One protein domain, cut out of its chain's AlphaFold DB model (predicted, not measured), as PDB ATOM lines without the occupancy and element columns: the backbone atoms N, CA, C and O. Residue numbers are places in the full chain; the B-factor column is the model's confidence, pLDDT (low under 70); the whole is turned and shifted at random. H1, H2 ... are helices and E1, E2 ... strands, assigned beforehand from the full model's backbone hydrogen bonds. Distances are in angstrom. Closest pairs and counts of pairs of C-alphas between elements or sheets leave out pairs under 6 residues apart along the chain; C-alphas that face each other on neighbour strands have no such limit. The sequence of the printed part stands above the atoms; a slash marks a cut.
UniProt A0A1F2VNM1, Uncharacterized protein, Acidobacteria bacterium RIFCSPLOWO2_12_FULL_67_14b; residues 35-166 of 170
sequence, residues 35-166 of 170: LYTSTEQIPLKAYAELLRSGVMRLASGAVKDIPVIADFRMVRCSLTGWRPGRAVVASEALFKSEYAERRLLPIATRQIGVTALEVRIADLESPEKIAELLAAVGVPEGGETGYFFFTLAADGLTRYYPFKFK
ATOM      1  N   LEU A  35      37.199 -36.036 -33.027       68.50
ATOM      2  CA  LEU A  35      35.843 -35.545 -33.158       68.50
ATOM      3  C   LEU A  35      35.593 -35.199 -34.622       68.50
ATOM      4  O   LEU A  35      36.329 -34.420 -35.215       68.50
ATOM      5  N   TYR A  36      34.556 -35.782 -35.203       66.88
ATOM      6  CA  TYR A  36      34.111 -35.450 -36.554       66.88
ATOM      7  C   TYR A  36      32.937 -34.478 -36.444       66.88
ATOM      8  O   TYR A  36      31.920 -34.851 -35.863       66.88
ATOM      9  N   THR A  37      33.073 -33.262 -36.975       63.78
ATOM     10  CA  THR A  37      31.950 -32.333 -37.185       63.78
ATOM     11  C   THR A  37      31.389 -32.505 -38.601       63.78
ATOM     12  O   THR A  37      31.878 -33.319 -39.388       63.78
ATOM     13  N   SER A  38      30.370 -31.719 -38.961       61.34
ATOM     14  CA  SER A  38      29.895 -31.629 -40.348       61.34
ATOM     15  C   SER A  38      30.931 -31.050 -41.319       61.34
ATOM     16  O   SER A  38      30.750 -31.180 -42.526       61.34
ATOM     17  N   THR A  39      31.984 -30.398 -40.822       64.00
ATOM     18  CA  THR A  39      32.936 -29.620 -41.630       64.00
ATOM     19  C   THR A  39      34.388 -30.076 -41.487       64.00
ATOM     20  O   THR A  39      35.167 -29.880 -42.415       64.00
ATOM     21  N   GLU A  40      34.777 -30.690 -40.367       71.12
ATOM     22  CA  GLU A  40      36.177 -31.000 -40.072       71.12
ATOM     23  C   GLU A  40      36.366 -32.192 -39.119       71.12
ATOM     24  O   GLU A  40      35.434 -32.693 -38.489       71.12
ATOM     25  N   GLN A  41      37.616 -32.651 -39.020       73.69
ATOM     26  CA  GLN A  41      38.061 -33.655 -38.056       73.69
ATOM     27  C   GLN A  41      39.005 -32.997 -37.052       73.69
ATOM     28  O   GLN A  41      40.065 -32.497 -37.426       73.69
ATOM     29  N   ILE A  42      38.642 -33.026 -35.773       72.81
ATOM     30  CA  ILE A  42      39.359 -32.346 -34.698       72.81
ATOM     31  C   ILE A  42      40.007 -33.395 -33.786       72.81
ATOM     32  O   ILE A  42      39.297 -34.119 -33.083       72.81
ATOM     33  N   PRO A  43      41.345 -33.499 -33.745       74.81
ATOM     34  CA  PRO A  43      42.021 -34.365 -32.787       74.81
ATOM     35  C   PRO A  43      41.920 -33.778 -31.372       74.81
ATOM     36  O   PRO A  43      42.366 -32.657 -31.122       74.81
ATOM     37  N   LEU A  44      41.392 -34.549 -30.421       77.31
ATOM     38  CA  LEU A  44      41.265 -34.136 -29.023       77.31
ATOM     39  C   LEU A  44      42.594 -34.320 -28.280       77.31
ATOM     40  O   LEU A  44      42.828 -35.315 -27.594       77.31
ATOM     41  N   LYS A  45      43.490 -33.345 -28.462       79.44
ATOM     42  CA  LYS A  45      44.836 -33.328 -27.867       79.44
ATOM     43  C   LYS A  45      44.840 -32.920 -26.394       79.44
ATOM     44  O   LYS A  45      45.711 -33.358 -25.651       79.44
ATOM     45  N   ALA A  46      43.888 -32.084 -25.983       84.62
ATOM     46  CA  ALA A  46      43.779 -31.607 -24.613       84.62
ATOM     47  C   ALA A  46      42.721 -32.397 -23.836       84.62
ATOM     48  O   ALA A  46      41.624 -32.639 -24.339       84.62
ATOM     49  N   TYR A  47      43.036 -32.757 -22.593       89.12
ATOM     50  CA  TYR A  47      42.043 -33.227 -21.629       89.12
ATOM     51  C   TYR A  47      42.392 -32.748 -20.224       89.12
ATOM     52  O   TYR A  47      43.556 -32.525 -19.880       89.12
ATOM     53  N   ALA A  48      41.354 -32.596 -19.415       89.19
ATOM     54  CA  ALA A  48      41.430 -32.257 -18.014       89.19
ATOM     55  C   ALA A  48      41.047 -33.453 -17.138       89.19
ATOM     56  O   ALA A  48      40.282 -34.339 -17.533       89.19
ATOM     57  N   GLU A  49      41.575 -33.438 -15.925       90.00
ATOM     58  CA  GLU A  49      41.200 -34.333 -14.841       90.00
ATOM     59  C   GLU A  49      40.585 -33.512 -13.710       90.00
ATOM     60  O   GLU A  49      41.007 -32.385 -13.431       90.00
ATOM     61  N   LEU A  50      39.572 -34.087 -13.066       86.75
ATOM     62  CA  LEU A  50      38.954 -33.499 -11.889       86.75
ATOM     63  C   LEU A  50      39.781 -33.877 -10.660       86.75
ATOM     64  O   LEU A  50      39.908 -35.055 -10.326       86.75
ATOM     65  N   LEU A  51      40.347 -32.878  -9.990       87.81
ATOM     66  CA  LEU A  51      41.075 -33.086  -8.744       87.81
ATOM     67  C   LEU A  51      40.105 -33.400  -7.600       87.81
ATOM     68  O   LEU A  51      38.917 -33.088  -7.661       87.81
ATOM     69  N   ARG A  52      40.628 -33.958  -6.502       83.81
ATOM     70  CA  ARG A  52      39.840 -34.193  -5.276       83.81
ATOM     71  C   ARG A  52      39.242 -32.907  -4.695       83.81
ATOM     72  O   ARG A  52      38.193 -32.973  -4.073       83.81
ATOM     73  N   SER A  53      39.885 -31.763  -4.931       82.19
ATOM     74  CA  SER A  53      39.379 -30.432  -4.576       82.19
ATOM     75  C   SER A  53      38.225 -29.955  -5.464       82.19
ATOM     76  O   SER A  53      37.740 -28.850  -5.303       82.19
ATOM     77  N   GLY A  54      37.809 -30.723  -6.472       79.00
ATOM     78  CA  GLY A  54      36.758 -30.312  -7.401       79.00
ATOM     79  C   GLY A  54      37.210 -29.321  -8.478       79.00
ATOM     80  O   GLY A  54      36.401 -28.988  -9.344       79.00
ATOM     81  N   VAL A  55      38.473 -28.886  -8.478       86.50
ATOM     82  CA  VAL A  55      39.079 -28.064  -9.542       86.50
ATOM     83  C   VAL A  55      39.440 -28.943 -10.741       86.50
ATOM     84  O   VAL A  55      39.950 -30.053 -10.564       86.50
ATOM     85  N   MET A  56      39.213 -28.458 -11.965       88.31
ATOM     86  CA  MET A  56      39.745 -29.123 -13.158       88.31
ATOM     87  C   MET A  56      41.165 -28.665 -13.456       88.31
ATOM     88  O   MET A  56      41.462 -27.475 -13.471       88.31
ATOM     89  N   ARG A  57      42.042 -29.618 -13.766       89.38
ATOM     90  CA  ARG A  57      43.405 -29.334 -14.218       89.38
ATOM     91  C   ARG A  57      43.636 -29.985 -15.568       89.38
ATOM     92  O   ARG A  57      43.366 -31.174 -15.721       89.38
ATOM     93  N   LEU A  58      44.174 -29.230 -16.526       89.50
ATOM     94  CA  LEU A  58      44.655 -29.806 -17.782       89.50
ATOM     95  C   LEU A  58      45.764 -30.818 -17.475       89.50
ATOM     96  O   LEU A  58      46.795 -30.469 -16.904       89.50
ATOM     97  N   ALA A  59      45.516 -32.075 -17.822       87.69
ATOM     98  CA  ALA A  59      46.466 -33.172 -17.679       87.69
ATOM     99  C   ALA A  59      47.242 -33.415 -18.985       87.69
ATOM    100  O   ALA A  59      48.322 -34.001 -18.971       87.69
ATOM    101  N   SER A  60      46.715 -32.939 -20.118       88.19
ATOM    102  CA  SER A  60      47.391 -32.966 -21.413       88.19
ATOM    103  C   SER A  60      47.003 -31.765 -22.273       88.19
ATOM    104  O   SER A  60      45.898 -31.233 -22.138       88.19
ATOM    105  N   GLY A  61      47.912 -31.369 -23.168       85.75
ATOM    106  CA  GLY A  61      47.777 -30.199 -24.036       85.75
ATOM    107  C   GLY A  61      47.911 -28.863 -23.298       85.75
ATOM    108  O   GLY A  61      48.177 -28.804 -22.097       85.75
ATOM    109  N   ALA A  62      47.725 -27.774 -24.036       84.19
ATOM    110  CA  ALA A  62      47.651 -26.415 -23.517       84.19
ATOM    111  C   ALA A  62      46.292 -25.774 -23.842       84.19
ATOM    112  O   ALA A  62      45.551 -26.235 -24.706       84.19
ATOM    113  N   VAL A  63      45.977 -24.644 -23.199       81.56
ATOM    114  CA  VAL A  63      44.721 -23.891 -23.423       81.56
ATOM    115  C   VAL A  63      44.523 -23.478 -24.892       81.56
ATOM    116  O   VAL A  63      43.390 -23.327 -25.353       81.56
ATOM    117  N   LYS A  64      45.618 -23.299 -25.640       82.25
ATOM    118  CA  LYS A  64      45.602 -23.012 -27.084       82.25
ATOM    119  C   LYS A  64      45.214 -24.218 -27.948       82.25
ATOM    120  O   LYS A  64      44.764 -24.022 -29.068       82.25
ATOM    121  N   ASP A  65      45.370 -25.433 -27.425       81.44
ATOM    122  CA  ASP A  65      45.022 -26.680 -28.115       81.44
ATOM    123  C   ASP A  65      43.552 -27.069 -27.889       81.44
ATOM    124  O   ASP A  65      43.088 -28.069 -28.434       81.44
ATOM    125  N   ILE A  66      42.823 -26.297 -27.074       85.69
ATOM    126  CA  ILE A  66      41.396 -26.498 -26.829       85.69
ATOM    127  C   ILE A  66      40.620 -25.978 -28.049       85.69
ATOM    128  O   ILE A  66      40.649 -24.769 -28.309       85.69
ATOM    129  N   PRO A  67      39.914 -26.855 -28.781       80.44
ATOM    130  CA  PRO A  67      39.183 -26.467 -29.978       80.44
ATOM    131  C   PRO A  67      38.001 -25.552 -29.655       80.44
ATOM    132  O   PRO A  67      37.399 -25.624 -28.581       80.44
ATOM    133  N   VAL A  68      37.659 -24.704 -30.621       80.75
ATOM    134  CA  VAL A  68      36.482 -23.836 -30.573       80.75
ATOM    135  C   VAL A  68      35.367 -24.503 -31.371       80.75
ATOM    136  O   VAL A  68      35.552 -24.814 -32.543       80.75
ATOM    137  N   ILE A  69      34.207 -24.714 -30.755       70.62
ATOM    138  CA  ILE A  69      33.046 -25.302 -31.427       70.62
ATOM    139  C   ILE A  69      32.195 -24.177 -32.018       70.62
ATOM    140  O   ILE A  69      31.651 -23.361 -31.274       70.62
ATOM    141  N   ALA A  70      32.074 -24.157 -33.347       63.03
ATOM    142  CA  ALA A  70      31.141 -23.293 -34.075       63.03
ATOM    143  C   ALA A  70      29.796 -23.983 -34.358       63.03
ATOM    144  O   ALA A  70      28.759 -23.351 -34.215       63.03
ATOM    145  N   ASP A  71      29.829 -25.273 -34.714       61.88
ATOM    146  CA  ASP A  71      28.666 -26.041 -35.168       61.88
ATOM    147  C   ASP A  71      28.673 -27.442 -34.540       61.88
ATOM    148  O   ASP A  71      29.280 -28.387 -35.053       61.88
ATOM    149  N   PHE A  72      28.009 -27.584 -33.392       62.16
ATOM    150  CA  PHE A  72      27.872 -28.873 -32.719       62.16
ATOM    151  C   PHE A  72      26.624 -29.590 -33.226       62.16
ATOM    152  O   PHE A  72      25.515 -29.248 -32.838       62.16
ATOM    153  N   ARG A  73      26.778 -30.594 -34.093       58.53
ATOM    154  CA  ARG A  73      25.645 -31.459 -34.489       58.53
ATOM    155  C   ARG A  73      25.786 -32.878 -33.975       58.53
ATOM    156  O   ARG A  73      24.807 -33.530 -33.628       58.53
ATOM    157  N   MET A  74      27.014 -33.375 -33.960       63.44
ATOM    158  CA  MET A  74      27.302 -34.762 -33.665       63.44
ATOM    159  C   MET A  74      28.790 -34.910 -33.403       63.44
ATOM    160  O   MET A  74      29.597 -34.308 -34.104       63.44
ATOM    161  N   VAL A  75      29.146 -35.728 -32.421       65.00
ATOM    162  CA  VAL A  75      30.529 -36.125 -32.178       65.00
ATOM    163  C   VAL A  75      30.633 -37.610 -32.435       65.00
ATOM    164  O   VAL A  75      30.058 -38.403 -31.692       65.00
ATOM    165  N   ARG A  76      31.369 -37.986 -33.482       69.00
ATOM    166  CA  ARG A  76      31.836 -39.363 -33.637       69.00
ATOM    167  C   ARG A  76      33.180 -39.497 -32.943       69.00
ATOM    168  O   ARG A  76      34.075 -38.741 -33.281       69.00
ATOM    169  N   CYS A  77      33.335 -40.465 -32.050       66.94
ATOM    170  CA  CYS A  77      34.622 -40.804 -31.443       66.94
ATOM    171  C   CYS A  77      34.927 -42.283 -31.673       66.94
ATOM    172  O   CYS A  77      34.074 -43.123 -31.394       66.94
ATOM    173  N   SER A  78      36.137 -42.605 -32.139       67.88
ATOM    174  CA  SER A  78      36.632 -43.988 -32.157       67.88
ATOM    175  C   SER A  78      37.162 -44.341 -30.765       67.88
ATOM    176  O   SER A  78      38.197 -43.826 -30.345       67.88
ATOM    177  N   LEU A  79      36.410 -45.139 -30.015       68.94
ATOM    178  CA  LEU A  79      36.612 -45.446 -28.605       68.94
ATOM    179  C   LEU A  79      36.583 -46.959 -28.384       68.94
ATOM    180  O   LEU A  79      35.527 -47.566 -28.213       68.94
ATOM    181  N   THR A  80      37.760 -47.575 -28.322       70.50
ATOM    182  CA  THR A  80      37.889 -48.934 -27.781       70.50
ATOM    183  C   THR A  80      38.071 -48.833 -26.267       70.50
ATOM    184  O   THR A  80      39.025 -48.215 -25.807       70.50
ATOM    185  N   GLY A  81      37.151 -49.401 -25.482       73.94
ATOM    186  CA  GLY A  81      37.240 -49.432 -24.011       73.94
ATOM    187  C   GLY A  81      36.779 -48.162 -23.277       73.94
ATOM    188  O   GLY A  81      36.629 -48.197 -22.061       73.94
ATOM    189  N   TRP A  82      36.480 -47.070 -23.989       79.00
ATOM    190  CA  TRP A  82      35.964 -45.826 -23.399       79.00
ATOM    191  C   TRP A  82      34.457 -45.682 -23.609       79.00
ATOM    192  O   TRP A  82      33.937 -45.972 -24.685       79.00
ATOM    193  N   ARG A  83      33.754 -45.197 -22.585       79.81
ATOM    194  CA  ARG A  83      32.311 -44.939 -22.609       79.81
ATOM    195  C   ARG A  83      32.018 -43.452 -22.404       79.81
ATOM    196  O   ARG A  83      32.684 -42.817 -21.584       79.81
ATOM    197  N   PRO A  84      31.022 -42.897 -23.110       80.12
ATOM    198  CA  PRO A  84      30.571 -41.530 -22.881       80.12
ATOM    199  C   PRO A  84      29.941 -41.408 -21.488       80.12
ATOM    200  O   PRO A  84      29.100 -42.219 -21.098       80.12
ATOM    201  N   GLY A  85      30.369 -40.397 -20.740       83.06
ATOM    202  CA  GLY A  85      29.765 -39.982 -19.479       83.06
ATOM    203  C   GLY A  85      28.773 -38.840 -19.683       83.06
ATOM    204  O   GLY A  85      28.291 -38.600 -20.782       83.06
ATOM    205  N   ARG A  86      28.476 -38.090 -18.618       83.19
ATOM    206  CA  ARG A  86      27.695 -36.846 -18.737       83.19
ATOM    207  C   ARG A  86      28.517 -35.774 -19.442       83.19
ATOM    208  O   ARG A  86      29.742 -35.831 -19.409       83.19
ATOM    209  N   ALA A  87      27.868 -34.774 -20.016       86.56
ATOM    210  CA  ALA A  87      28.574 -33.586 -20.468       86.56
ATOM    211  C   ALA A  87      28.353 -32.418 -19.502       86.56
ATOM    212  O   ALA A  87      27.365 -32.402 -18.764       86.56
ATOM    213  N   VAL A  88      29.299 -31.480 -19.463       88.69
ATOM    214  CA  VAL A  88      29.309 -30.388 -18.478       88.69
ATOM    215  C   VAL A  88      29.569 -29.059 -19.171       88.69
ATOM    216  O   VAL A  88      30.448 -28.974 -20.021       88.69
ATOM    217  N   VAL A  89      28.833 -28.024 -18.785       88.81
ATOM    218  CA  VAL A  89      29.127 -26.627 -19.123       88.81
ATOM    219  C   VAL A  89      29.617 -25.918 -17.873       88.81
ATOM    220  O   VAL A  89      29.068 -26.138 -16.790       88.81
ATOM    221  N   ALA A  90      30.649 -25.093 -18.021       89.75
ATOM    222  CA  ALA A  90      31.174 -24.265 -16.944       89.75
ATOM    223  C   ALA A  90      31.877 -23.013 -17.484       89.75
ATOM    224  O   ALA A  90      32.256 -22.946 -18.657       89.75
ATOM    225  N   SER A  91      32.091 -22.038 -16.606       88.19
ATOM    226  CA  SER A  91      32.971 -20.898 -16.870       88.19
ATOM    227  C   SER A  91      34.455 -21.284 -16.769       88.19
ATOM    228  O   SER A  91      34.814 -22.360 -16.277       88.19
ATOM    229  N   GLU A  92      35.351 -20.397 -17.213       86.81
ATOM    230  CA  GLU A  92      36.805 -20.580 -17.069       86.81
ATOM    231  C   GLU A  92      37.237 -20.729 -15.598       86.81
ATOM    232  O   GLU A  92      38.248 -21.376 -15.305       86.81
ATOM    233  N   ALA A  93      36.435 -20.211 -14.660       86.44
ATOM    234  CA  ALA A  93      36.651 -20.355 -13.226       86.44
ATOM    235  C   ALA A  93      36.768 -21.819 -12.775       86.44
ATOM    236  O   ALA A  93      37.410 -22.073 -11.760       86.44
ATOM    237  N   LEU A  94      36.244 -22.795 -13.529       85.75
ATOM    238  CA  LEU A  94      36.386 -24.223 -13.218       85.75
ATOM    239  C   LEU A  94      37.850 -24.696 -13.146       85.75
ATOM    240  O   LEU A  94      38.160 -25.665 -12.446       85.75
ATOM    241  N   PHE A  95      38.758 -24.008 -13.841       86.50
ATOM    242  CA  PHE A  95      40.196 -24.278 -13.779       86.50
ATOM    243  C   PHE A  95      40.905 -23.564 -12.616       86.50
ATOM    244  O   PHE A  95      42.072 -23.847 -12.349       86.50
ATOM    245  N   LYS A  96      40.227 -22.627 -11.940       85.62
ATOM    246  CA  LYS A  96      40.803 -21.727 -10.924       85.62
ATOM    247  C   LYS A  96      40.162 -21.891  -9.536       85.62
ATOM    248  O   LYS A  96      40.814 -21.594  -8.543       85.62
ATOM    249  N   SER A  97      38.910 -22.350  -9.453       83.75
ATOM    250  CA  SER A  97      38.089 -22.361  -8.234       83.75
ATOM    251  C   SER A  97      37.278 -23.651  -8.079       83.75
ATOM    252  O   SER A  97      36.715 -24.175  -9.041       83.75
ATOM    253  N   GLU A  98      37.179 -24.148  -6.843       80.75
ATOM    254  CA  GLU A  98      36.338 -25.299  -6.490       80.75
ATOM    255  C   GLU A  98      34.837 -24.958  -6.516       80.75
ATOM    256  O   GLU A  98      34.023 -25.793  -6.916       80.75
ATOM    257  N   TYR A  99      34.482 -23.703  -6.226       82.19
ATOM    258  CA  TYR A  99      33.101 -23.199  -6.180       82.19
ATOM    259  C   TYR A  99      32.571 -22.726  -7.541       82.19
ATOM    260  O   TYR A  99      31.585 -21.998  -7.602       82.19
ATOM    261  N   ALA A 100      33.233 -23.091  -8.642       84.25
ATOM    262  CA  ALA A 100      32.815 -22.683  -9.978       84.25
ATOM    263  C   ALA A 100      31.412 -23.208 -10.333       84.25
ATOM    264  O   ALA A 100      31.095 -24.374 -10.068       84.25
ATOM    265  N   GLU A 101      30.619 -22.362 -10.991       86.06
ATOM    266  CA  GLU A 101      29.293 -22.703 -11.505       86.06
ATOM    267  C   GLU A 101      29.382 -23.754 -12.617       86.06
ATOM    268  O   GLU A 101      30.243 -23.699 -13.503       86.06
ATOM    269  N   ARG A 102      28.504 -24.758 -12.548       87.44
ATOM    270  CA  ARG A 102      28.524 -25.926 -13.435       87.44
ATOM    271  C   ARG A 102      27.110 -26.368 -13.745       87.44
ATOM    272  O   ARG A 102      26.252 -26.399 -12.865       87.44
ATOM    273  N   ARG A 103      26.908 -26.843 -14.970       89.12
ATOM    274  CA  ARG A 103      25.646 -27.449 -15.390       89.12
ATOM    275  C   ARG A 103      25.888 -28.751 -16.132       89.12
ATOM    276  O   ARG A 103      26.696 -28.812 -17.053       89.12
ATOM    277  N   LEU A 104      25.177 -29.800 -15.723       88.88
ATOM    278  CA  LEU A 104      25.180 -31.081 -16.421       88.88
ATOM    279  C   LEU A 104      24.210 -31.026 -17.599       88.88
ATOM    280  O   LEU A 104      23.073 -30.582 -17.439       88.88
ATOM    281  N   LEU A 105      24.653 -31.508 -18.756       86.38
ATOM    282  CA  LEU A 105      23.838 -31.576 -19.960       86.38
ATOM    283  C   LEU A 105      23.379 -33.010 -20.244       86.38
ATOM    284  O   LEU A 105      24.170 -33.953 -20.087       86.38
ATOM    285  N   PRO A 106      22.123 -33.187 -20.687       83.56
ATOM    286  CA  PRO A 106      21.662 -34.467 -21.191       83.56
ATOM    287  C   PRO A 106      22.367 -34.785 -22.511       83.56
ATOM    288  O   PRO A 106      22.543 -33.916 -23.367       83.56
ATOM    289  N   ILE A 107      22.755 -36.047 -22.683       81.50
ATOM    290  CA  ILE A 107      23.371 -36.524 -23.920       81.50
ATOM    291  C   ILE A 107      22.576 -37.701 -24.479       81.50
ATOM    292  O   ILE A 107      22.119 -38.561 -23.725       81.50
ATOM    293  N   ALA A 108      22.433 -37.752 -25.799       83.19
ATOM    294  CA  ALA A 108      21.928 -38.917 -26.513       83.19
ATOM    295  C   ALA A 108      23.101 -39.616 -27.199       83.19
ATOM    296  O   ALA A 108      23.918 -38.957 -27.849       83.19
ATOM    297  N   THR A 109      23.198 -40.935 -27.042       80.44
ATOM    298  CA  THR A 109      24.311 -41.725 -27.574       80.44
ATOM    299  C   THR A 109      23.802 -42.833 -28.484       80.44
ATOM    300  O   THR A 109      22.802 -43.492 -28.198       80.44
ATOM    301  N   ARG A 110      24.499 -43.039 -29.600       78.81
ATOM    302  CA  ARG A 110      24.230 -44.121 -30.545       78.81
ATOM    303  C   ARG A 110      25.541 -44.784 -30.927       78.81
ATOM    304  O   ARG A 110      26.495 -44.117 -31.314       78.81
ATOM    305  N   GLN A 111      25.601 -46.105 -30.824       75.00
ATOM    306  CA  GLN A 111      26.750 -46.849 -31.320       75.00
ATOM    307  C   GLN A 111      26.577 -47.069 -32.824       75.00
ATOM    308  O   GLN A 111      25.535 -47.550 -33.270       75.00
ATOM    309  N   ILE A 112      27.583 -46.691 -33.601       69.75
ATOM    310  CA  ILE A 112      27.616 -46.877 -35.053       69.75
ATOM    311  C   ILE A 112      28.811 -47.784 -35.333       69.75
ATOM    312  O   ILE A 112      29.879 -47.520 -34.797       69.75
ATOM    313  N   GLY A 113      28.603 -48.892 -36.057       66.06
ATOM    314  CA  GLY A 113      29.544 -50.024 -36.159       66.06
ATOM    315  C   GLY A 113      31.025 -49.660 -36.374       66.06
ATOM    316  O   GLY A 113      31.356 -48.549 -36.773       66.06
ATOM    317  N   VAL A 114      31.932 -50.616 -36.123       58.22
ATOM    318  CA  VAL A 114      33.320 -50.334 -35.674       58.22
ATOM    319  C   VAL A 114      33.272 -49.727 -34.256       58.22
ATOM    320  O   VAL A 114      32.192 -49.449 -33.740       58.22
ATOM    321  N   THR A 115      34.385 -49.608 -33.534       65.44
ATOM    322  CA  THR A 115      34.454 -49.016 -32.180       65.44
ATOM    323  C   THR A 115      34.160 -47.508 -32.184       65.44
ATOM    324  O   THR A 115      34.890 -46.730 -31.591       65.44
ATOM    325  N   ALA A 116      33.105 -47.060 -32.865       68.00
ATOM    326  CA  ALA A 116      32.708 -45.670 -32.975       68.00
ATOM    327  C   ALA A 116      31.410 -45.395 -32.206       68.00
ATOM    328  O   ALA A 116      30.455 -46.176 -32.200       68.00
ATOM    329  N   LEU A 117      31.378 -44.243 -31.549       71.00
ATOM    330  CA  LEU A 117      30.232 -43.768 -30.794       71.00
ATOM    331  C   LEU A 117      29.840 -42.380 -31.284       71.00
ATOM    332  O   LEU A 117      30.695 -41.513 -31.444       71.00
ATOM    333  N   GLU A 118      28.547 -42.199 -31.499       75.06
ATOM    334  CA  GLU A 118      27.903 -40.957 -31.882       75.06
ATOM    335  C   GLU A 118      27.244 -40.309 -30.658       75.06
ATOM    336  O   GLU A 118      26.460 -40.961 -29.965       75.06
ATOM    337  N   VAL A 119      27.552 -39.038 -30.385       74.38
ATOM    338  CA  VAL A 119      26.958 -38.267 -29.281       74.38
ATOM    339  C   VAL A 119      26.316 -36.990 -29.784       74.38
ATOM    340  O   VAL A 119      26.921 -36.246 -30.558       74.38
ATOM    341  N   ARG A 120      25.111 -36.722 -29.281       80.00
ATOM    342  CA  ARG A 120      24.335 -35.512 -29.542       80.00
ATOM    343  C   ARG A 120      23.951 -34.824 -28.235       80.00
ATOM    344  O   ARG A 120      23.574 -35.490 -27.269       80.00
ATOM    345  N   ILE A 121      24.019 -33.493 -28.226       81.19
ATOM    346  CA  ILE A 121      23.660 -32.646 -27.082       81.19
ATOM    347  C   ILE A 121      22.780 -31.516 -27.597       81.19
ATOM    348  O   ILE A 121      23.281 -30.518 -28.106       81.19
ATOM    349  N   ALA A 122      21.466 -31.701 -27.482       81.62
ATOM    350  CA  ALA A 122      20.477 -30.832 -28.119       81.62
ATOM    351  C   ALA A 122      20.596 -29.359 -27.694       81.62
ATOM    352  O   ALA A 122      20.336 -28.462 -28.490       81.62
ATOM    353  N   ASP A 123      21.009 -29.093 -26.453       81.62
ATOM    354  CA  ASP A 123      21.132 -27.721 -25.951       81.62
ATOM    355  C   ASP A 123      22.310 -26.944 -26.555       81.62
ATOM    356  O   ASP A 123      22.338 -25.723 -26.461       81.62
ATOM    357  N   LEU A 124      23.255 -27.626 -27.212       79.50
ATOM    358  CA  LEU A 124      24.385 -26.991 -27.900       79.50
ATOM    359  C   LEU A 124      24.144 -26.799 -29.404       79.50
ATOM    360  O   LEU A 124      25.046 -26.368 -30.115       79.50
ATOM    361  N   GLU A 125      22.948 -27.125 -29.897       79.44
ATOM    362  CA  GLU A 125      22.589 -26.988 -31.316       79.44
ATOM    363  C   GLU A 125      21.988 -25.613 -31.651       79.44
ATOM    364  O   GLU A 125      21.900 -25.259 -32.825       79.44
ATOM    365  N   SER A 126      21.567 -24.845 -30.639       80.25
ATOM    366  CA  SER A 126      20.941 -23.523 -30.785       80.25
ATOM    367  C   SER A 126      21.820 -22.440 -30.144       80.25
ATOM    368  O   SER A 126      22.165 -22.564 -28.964       80.25
ATOM    369  N   PRO A 127      22.166 -21.363 -30.876       79.50
ATOM    370  CA  PRO A 127      22.905 -20.226 -30.326       79.50
ATOM    371  C   PRO A 127      22.223 -19.576 -29.116       79.50
ATOM    372  O   PRO A 127      22.902 -19.170 -28.174       79.50
ATOM    373  N   GLU A 128      20.892 -19.512 -29.115       83.56
ATOM    374  CA  GLU A 128      20.086 -18.947 -28.031       83.56
ATOM    375  C   GLU A 128      20.234 -19.785 -26.759       83.56
ATOM    376  O   GLU A 128      20.560 -19.257 -25.695       83.56
ATOM    377  N   LYS A 129      20.107 -21.113 -26.879       84.62
ATOM    378  CA  LYS A 129      20.332 -22.030 -25.755       84.62
ATOM    379  C   LYS A 129      21.764 -21.980 -25.234       84.62
ATOM    380  O   LYS A 129      21.977 -22.063 -24.027       84.62
ATOM    381  N   ILE A 130      22.752 -21.825 -26.117       82.94
ATOM    382  CA  ILE A 130      24.148 -21.636 -25.703       82.94
ATOM    383  C   ILE A 130      24.278 -20.355 -24.869       82.94
ATOM    384  O   ILE A 130      24.918 -20.386 -23.819       82.94
ATOM    385  N   ALA A 131      23.655 -19.251 -25.289       83.44
ATOM    386  CA  ALA A 131      23.666 -18.005 -24.526       83.44
ATOM    387  C   ALA A 131      23.014 -18.170 -23.141       83.44
ATOM    388  O   ALA A 131      23.603 -17.761 -22.141       83.44
ATOM    389  N   GLU A 132      21.861 -18.842 -23.059       86.94
ATOM    390  CA  GLU A 132      21.197 -19.162 -21.787       86.94
ATOM    391  C   GLU A 132      22.073 -20.026 -20.870       86.94
ATOM    392  O   GLU A 132      22.166 -19.775 -19.668       86.94
ATOM    393  N   LEU A 133      22.739 -21.044 -21.424       87.62
ATOM    394  CA  LEU A 133      23.641 -21.913 -20.671       87.62
ATOM    395  C   LEU A 133      24.840 -21.144 -20.119       87.62
ATOM    396  O   LEU A 133      25.197 -21.360 -18.964       87.62
ATOM    397  N   LEU A 134      25.445 -20.265 -20.924       87.06
ATOM    398  CA  LEU A 134      26.572 -19.425 -20.515       87.06
ATOM    399  C   LEU A 134      26.172 -18.450 -19.403       87.06
ATOM    400  O   LEU A 134      26.883 -18.348 -18.404       87.06
ATOM    401  N   ALA A 135      25.012 -17.804 -19.537       85.50
ATOM    402  CA  ALA A 135      24.467 -16.934 -18.501       85.50
ATOM    403  C   ALA A 135      24.192 -17.704 -17.197       85.50
ATOM    404  O   ALA A 135      24.503 -17.219 -16.113       85.50
ATOM    405  N   ALA A 136      23.670 -18.930 -17.298       87.38
ATOM    406  CA  ALA A 136      23.362 -19.781 -16.148       87.38
ATOM    407  C   ALA A 136      24.593 -20.337 -15.410       87.38
ATOM    408  O   ALA A 136      24.425 -20.888 -14.325       87.38
ATOM    409  N   VAL A 137      25.791 -20.253 -16.002       88.19
ATOM    410  CA  VAL A 137      27.067 -20.591 -15.337       88.19
ATOM    411  C   VAL A 137      27.934 -19.352 -15.076       88.19
ATOM    412  O   VAL A 137      29.161 -19.456 -14.957       88.19
ATOM    413  N   GLY A 138      27.303 -18.175 -15.041       83.44
ATOM    414  CA  GLY A 138      27.930 -16.940 -14.588       83.44
ATOM    415  C   GLY A 138      28.981 -16.401 -15.553       83.44
ATOM    416  O   GLY A 138      29.847 -15.631 -15.141       83.44
ATOM    417  N   VAL A 139      28.945 -16.799 -16.832       82.94
ATOM    418  CA  VAL A 139      29.821 -16.225 -17.860       82.94
ATOM    419  C   VAL A 139      29.227 -14.878 -18.290       82.94
ATOM    420  O   VAL A 139      28.142 -14.854 -18.876       82.94
ATOM    421  N   PRO A 140      29.900 -13.747 -18.010       69.31
ATOM    422  CA  PRO A 140      29.333 -12.430 -18.266       69.31
ATOM    423  C   PRO A 140      29.181 -12.152 -19.762       69.31
ATOM    424  O   PRO A 140      30.020 -12.546 -20.579       69.31
ATOM    425  N   GLU A 141      28.155 -11.374 -20.117       65.31
ATOM    426  CA  GLU A 141      27.968 -10.825 -21.461       65.31
ATOM    427  C   GLU A 141      29.108  -9.864 -21.826       65.31
ATOM    428  O   GLU A 141      29.032  -8.652 -21.698       65.31
ATOM    429  N   GLY A 142      30.223 -10.418 -22.275       60.00
ATOM    430  CA  GLY A 142      31.360  -9.661 -22.800       60.00
ATOM    431  C   GLY A 142      32.683 -10.291 -22.406       60.00
ATOM    432  O   GLY A 142      33.636 -10.167 -23.166       60.00
ATOM    433  N   GLY A 143      32.702 -11.019 -21.286       56.41
ATOM    434  CA  GLY A 143      33.888 -11.642 -20.701       56.41
ATOM    435  C   GLY A 143      34.058 -13.131 -21.015       56.41
ATOM    436  O   GLY A 143      33.442 -13.633 -21.949       56.41
ATOM    437  N   GLU A 144      34.959 -13.748 -20.238       56.72
ATOM    438  CA  GLU A 144      35.673 -15.038 -20.355       56.72
ATOM    439  C   GLU A 144      35.120 -16.158 -21.262       56.72
ATOM    440  O   GLU A 144      33.935 -16.301 -21.548       56.72
ATOM    441  N   THR A 145      36.036 -17.033 -21.687       72.56
ATOM    442  CA  THR A 145      35.701 -18.183 -22.529       72.56
ATOM    443  C   THR A 145      34.898 -19.208 -21.722       72.56
ATOM    444  O   THR A 145      35.421 -19.810 -20.789       72.56
ATOM    445  N   GLY A 146      33.636 -19.440 -22.086       84.19
ATOM    446  CA  GLY A 146      32.874 -20.577 -21.569       84.19
ATOM    447  C   GLY A 146      33.408 -21.901 -22.118       84.19
ATOM    448  O   GLY A 146      33.837 -21.974 -23.277       84.19
ATOM    449  N   TYR A 147      33.346 -22.951 -21.300       88.00
ATOM    450  CA  TYR A 147      33.804 -24.286 -21.661       88.00
ATOM    451  C   TYR A 147      32.671 -25.305 -21.650       88.00
ATOM    452  O   TYR A 147      31.826 -25.343 -20.755       88.00
ATOM    453  N   PHE A 148      32.724 -26.183 -22.639       88.06
ATOM    454  CA  PHE A 148      31.981 -27.423 -22.700       88.06
ATOM    455  C   PHE A 148      32.948 -28.591 -22.508       88.06
ATOM    456  O   PHE A 148      34.015 -28.619 -23.115       88.06
ATOM    457  N   PHE A 149      32.577 -29.567 -21.688       88.69
ATOM    458  CA  PHE A 149      33.374 -30.757 -21.436       88.69
ATOM    459  C   PHE A 149      32.610 -31.994 -21.870       88.69
ATOM    460  O   PHE A 149      31.552 -32.319 -21.321       88.69
ATOM    461  N   PHE A 150      33.192 -32.722 -22.819       86.25
ATOM    462  CA  PHE A 150      32.763 -34.072 -23.134       86.25
ATOM    463  C   PHE A 150      33.515 -35.055 -22.242       86.25
ATOM    464  O   PHE A 150      34.747 -35.097 -22.253       86.25
ATOM    465  N   THR A 151      32.787 -35.834 -21.447       88.19
ATOM    466  CA  THR A 151      33.404 -36.728 -20.466       88.19
ATOM    467  C   THR A 151      33.476 -38.144 -21.014       88.19
ATOM    468  O   THR A 151      32.466 -38.679 -21.468       88.19
ATOM    469  N   LEU A 152      34.647 -38.772 -20.936       86.06
ATOM    470  CA  LEU A 152      34.840 -40.180 -21.275       86.06
ATOM    471  C   LEU A 152      35.395 -40.939 -20.076       86.06
ATOM    472  O   LEU A 152      36.275 -40.434 -19.380       86.06
ATOM    473  N   ALA A 153      34.915 -42.161 -19.866       86.88
ATOM    474  CA  ALA A 153      35.379 -43.034 -18.797       86.88
ATOM    475  C   ALA A 153      35.852 -44.396 -19.324       86.88
ATOM    476  O   ALA A 153      35.202 -44.976 -20.193       86.88
ATOM    477  N   ALA A 154      36.958 -44.906 -18.785       84.19
ATOM    478  CA  ALA A 154      37.512 -46.235 -19.057       84.19
ATOM    479  C   ALA A 154      38.303 -46.716 -17.839       84.19
ATOM    480  O   ALA A 154      39.050 -45.929 -17.269       84.19
ATOM    481  N   ASP A 155      38.150 -47.981 -17.441       83.94
ATOM    482  CA  ASP A 155      38.976 -48.625 -16.401       83.94
ATOM    483  C   ASP A 155      39.123 -47.809 -15.096       83.94
ATOM    484  O   ASP A 155      40.197 -47.704 -14.510       83.94
ATOM    485  N   GLY A 156      38.032 -47.176 -14.647       81.19
ATOM    486  CA  GLY A 156      38.016 -46.329 -13.445       81.19
ATOM    487  C   GLY A 156      38.605 -44.922 -13.629       81.19
ATOM    488  O   GLY A 156      38.529 -44.104 -12.714       81.19
ATOM    489  N   LEU A 157      39.135 -44.601 -14.809       82.50
ATOM    490  CA  LEU A 157      39.581 -43.264 -15.189       82.50
ATOM    491  C   LEU A 157      38.437 -42.478 -15.825       82.50
ATOM    492  O   LEU A 157      37.634 -43.022 -16.579       82.50
ATOM    493  N   THR A 158      38.390 -41.174 -15.549       87.75
ATOM    494  CA  THR A 158      37.454 -40.229 -16.170       87.75
ATOM    495  C   THR A 158      38.237 -39.042 -16.715       87.75
ATOM    496  O   THR A 158      38.961 -38.383 -15.971       87.75
ATOM    497  N   ARG A 159      38.083 -38.759 -18.009       88.00
ATOM    498  CA  ARG A 159      38.714 -37.628 -18.696       88.00
ATOM    499  C   ARG A 159      37.661 -36.649 -19.174       88.00
ATOM    500  O   ARG A 159      36.641 -37.055 -19.729       88.00
ATOM    501  N   TYR A 160      37.949 -35.367 -19.000       90.62
ATOM    502  CA  TYR A 160      37.106 -34.267 -19.442       90.62
ATOM    503  C   TYR A 160      37.777 -33.593 -20.630       90.62
ATOM    504  O   TYR A 160      38.828 -32.979 -20.480       90.62
ATOM    505  N   TYR A 161      37.198 -33.721 -21.816       88.56
ATOM    506  CA  TYR A 161      37.724 -33.115 -23.034       88.56
ATOM    507  C   TYR A 161      37.101 -31.728 -23.206       88.56
ATOM    508  O   TYR A 161      35.896 -31.659 -23.464       88.56
ATOM    509  N   PRO A 162      37.868 -30.639 -23.002       88.88
ATOM    510  CA  PRO A 162      37.341 -29.287 -23.061       88.88
ATOM    511  C   PRO A 162      37.150 -28.814 -24.501       88.88
ATOM    512  O   PRO A 162      37.921 -29.152 -25.400       88.88
ATOM    513  N   PHE A 163      36.179 -27.931 -24.671       86.81
ATOM    514  CA  PHE A 163      35.893 -27.193 -25.887       86.81
ATOM    515  C   PHE A 163      35.486 -25.773 -25.522       86.81
ATOM    516  O   PHE A 163      34.772 -25.565 -24.542       86.81
ATOM    517  N   LYS A 164      35.911 -24.799 -26.318       86.69
ATOM    518  CA  LYS A 164      35.506 -23.402 -26.166       86.69
ATOM    519  C   LYS A 164      34.238 -23.157 -26.962       86.69
ATOM    520  O   LYS A 164      34.136 -23.592 -28.111       86.69
ATOM    521  N   PHE A 165      33.304 -22.407 -26.397       80.56
ATOM    522  CA  PHE A 165      32.180 -21.911 -27.179       80.56
ATOM    523  C   PHE A 165      32.650 -20.845 -28.169       80.56
ATOM    524  O   PHE A 165      33.324 -19.886 -27.781       80.56
ATOM    525  N   LYS A 166      32.288 -20.989 -29.452       74.25
ATOM    526  CA  LYS A 166      32.387 -19.871 -30.388       74.25
ATOM    527  C   LYS A 166      31.285 -18.884 -30.051       74.25
ATOM    528  O   LYS A 166      30.108 -19.236 -30.028       74.25
TER     529      LYS A 166
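AT A GLANCE: This is residues 35 to 166 of the 170 residues of an uncharacterized protein of Acidobacteria bacterium RIFCSPLOWO2_12_FULL_67_14b (UniProt A0A1F2VNM1). A strongly twisted sheet of four long and short strands, E6, E5, E9 and E10, runs through the middle of a compact body. The hairpin E2 and E3 packs on its edge strand E10, helix H2 packs on the sheet near E5 and E6, and at the other edge E6 runs on into E7, which belongs to a second, smaller sheet of E4, E8 and E7. The printed part has 132 residues with two named helices and ten named strands, in the order E1 E2 E3 E4 E5 H1 E6 E7 E8 H2 E9 E10; its class is mixed, helices and strands. The large sheet has the order E6, E5, E9, E10 and the second the order E4, E8, E7, both antiparallel. The whole is compact, with a radius of gyration of the C-alphas of 14.2 A, and spans 41 by 34 by 26 A.

IN THESE COORDINATES: In the large sheet, E5 is residues 83 to 90, 21.5 A from first to last C-alpha; E9 is residues 147 to 154, 22.4 A; E10 is residues 157 to 165, 25.6 A; and E6 is residues 102 to 105. E10 ends with C-alpha 165 at (32.180, -21.911, -27.179). In the second sheet, E4 is residues 75 to 78, E7 residues 108 to 112 and 13.0 A long, and E8 residues 116 to 120 and 13.6 A long. E2 is residues 47 to 50 and E3 residues 56 to 60. E1, residues 41 to 43, begins with C-alpha 41 at (38.061, -33.655, -38.056). H1 is residues 92 to 95. H2, residues 127 to 136, measures 14.2 A and begins with C-alpha 127 at (22.905, -20.226, -30.326).

HOW THE PARTS SIT: E9 and E10 form a hairpin, antiparallel at 159 degrees, with N 148 and O 163 2.9 A apart. E5 and E9 are antiparallel at 157 degrees, with N 85 and O 151 at 2.8 A. E6 and E5 are antiparallel at 137 degrees, with N 103 and O 89 at 2.9 A. From edge to edge the strands' lines turn by 83 degrees. H2 is on this sheet, two layers, a helix on one face of a sheet. Its height over the sheet is 9.4 A; it is over E5 and runs slantwise to the strands, at 48 degrees to E5 on the local plane. The closest C-alphas of H2 and E5 are those of Leu 133 and Val 89, 7.4 A apart. H1 only grazes the sheet, with its residues 92 to 94. The closest C-alphas of E2 and E10, those of Tyr 47 and Tyr 161, are 4.5 A apart. E2 and E3 form a hairpin, antiparallel at 143 degrees, with N 49 and O 57 at 2.9 A. E6 runs on into E7 across a break of 2 residues, at 52 degrees. E7 and E8 form a hairpin, antiparallel at 155 degrees, with N 110 and O 118 at 2.9 A. E4 and E8 are antiparallel at 162 degrees, with N 77 and O 117 at 2.9 A. E4 and E9 are apart. E1 pairs with no named strand, but residues 35 to 36 pair antiparallel with its residues 41 to 42; residues 68 to 69 pair parallel with residues 164 to 165 of E10. In H2 every O i to N i+4 pair is within hydrogen-bond range; H1 is too short for such a pair.

THE WHOLE: The two C-alphas farthest apart, those of Val 114 and Gly 142, are 42.7 A apart. The printed part, residues 35 to 166, has no cut. The link from E3 to E4, residues 61 to 74, is long. The mean pLDDT of the printed part is 79.7; 25 residues are under 70, namely 35 to 39, 70 to 79, 112 to 116 and 140 to 144.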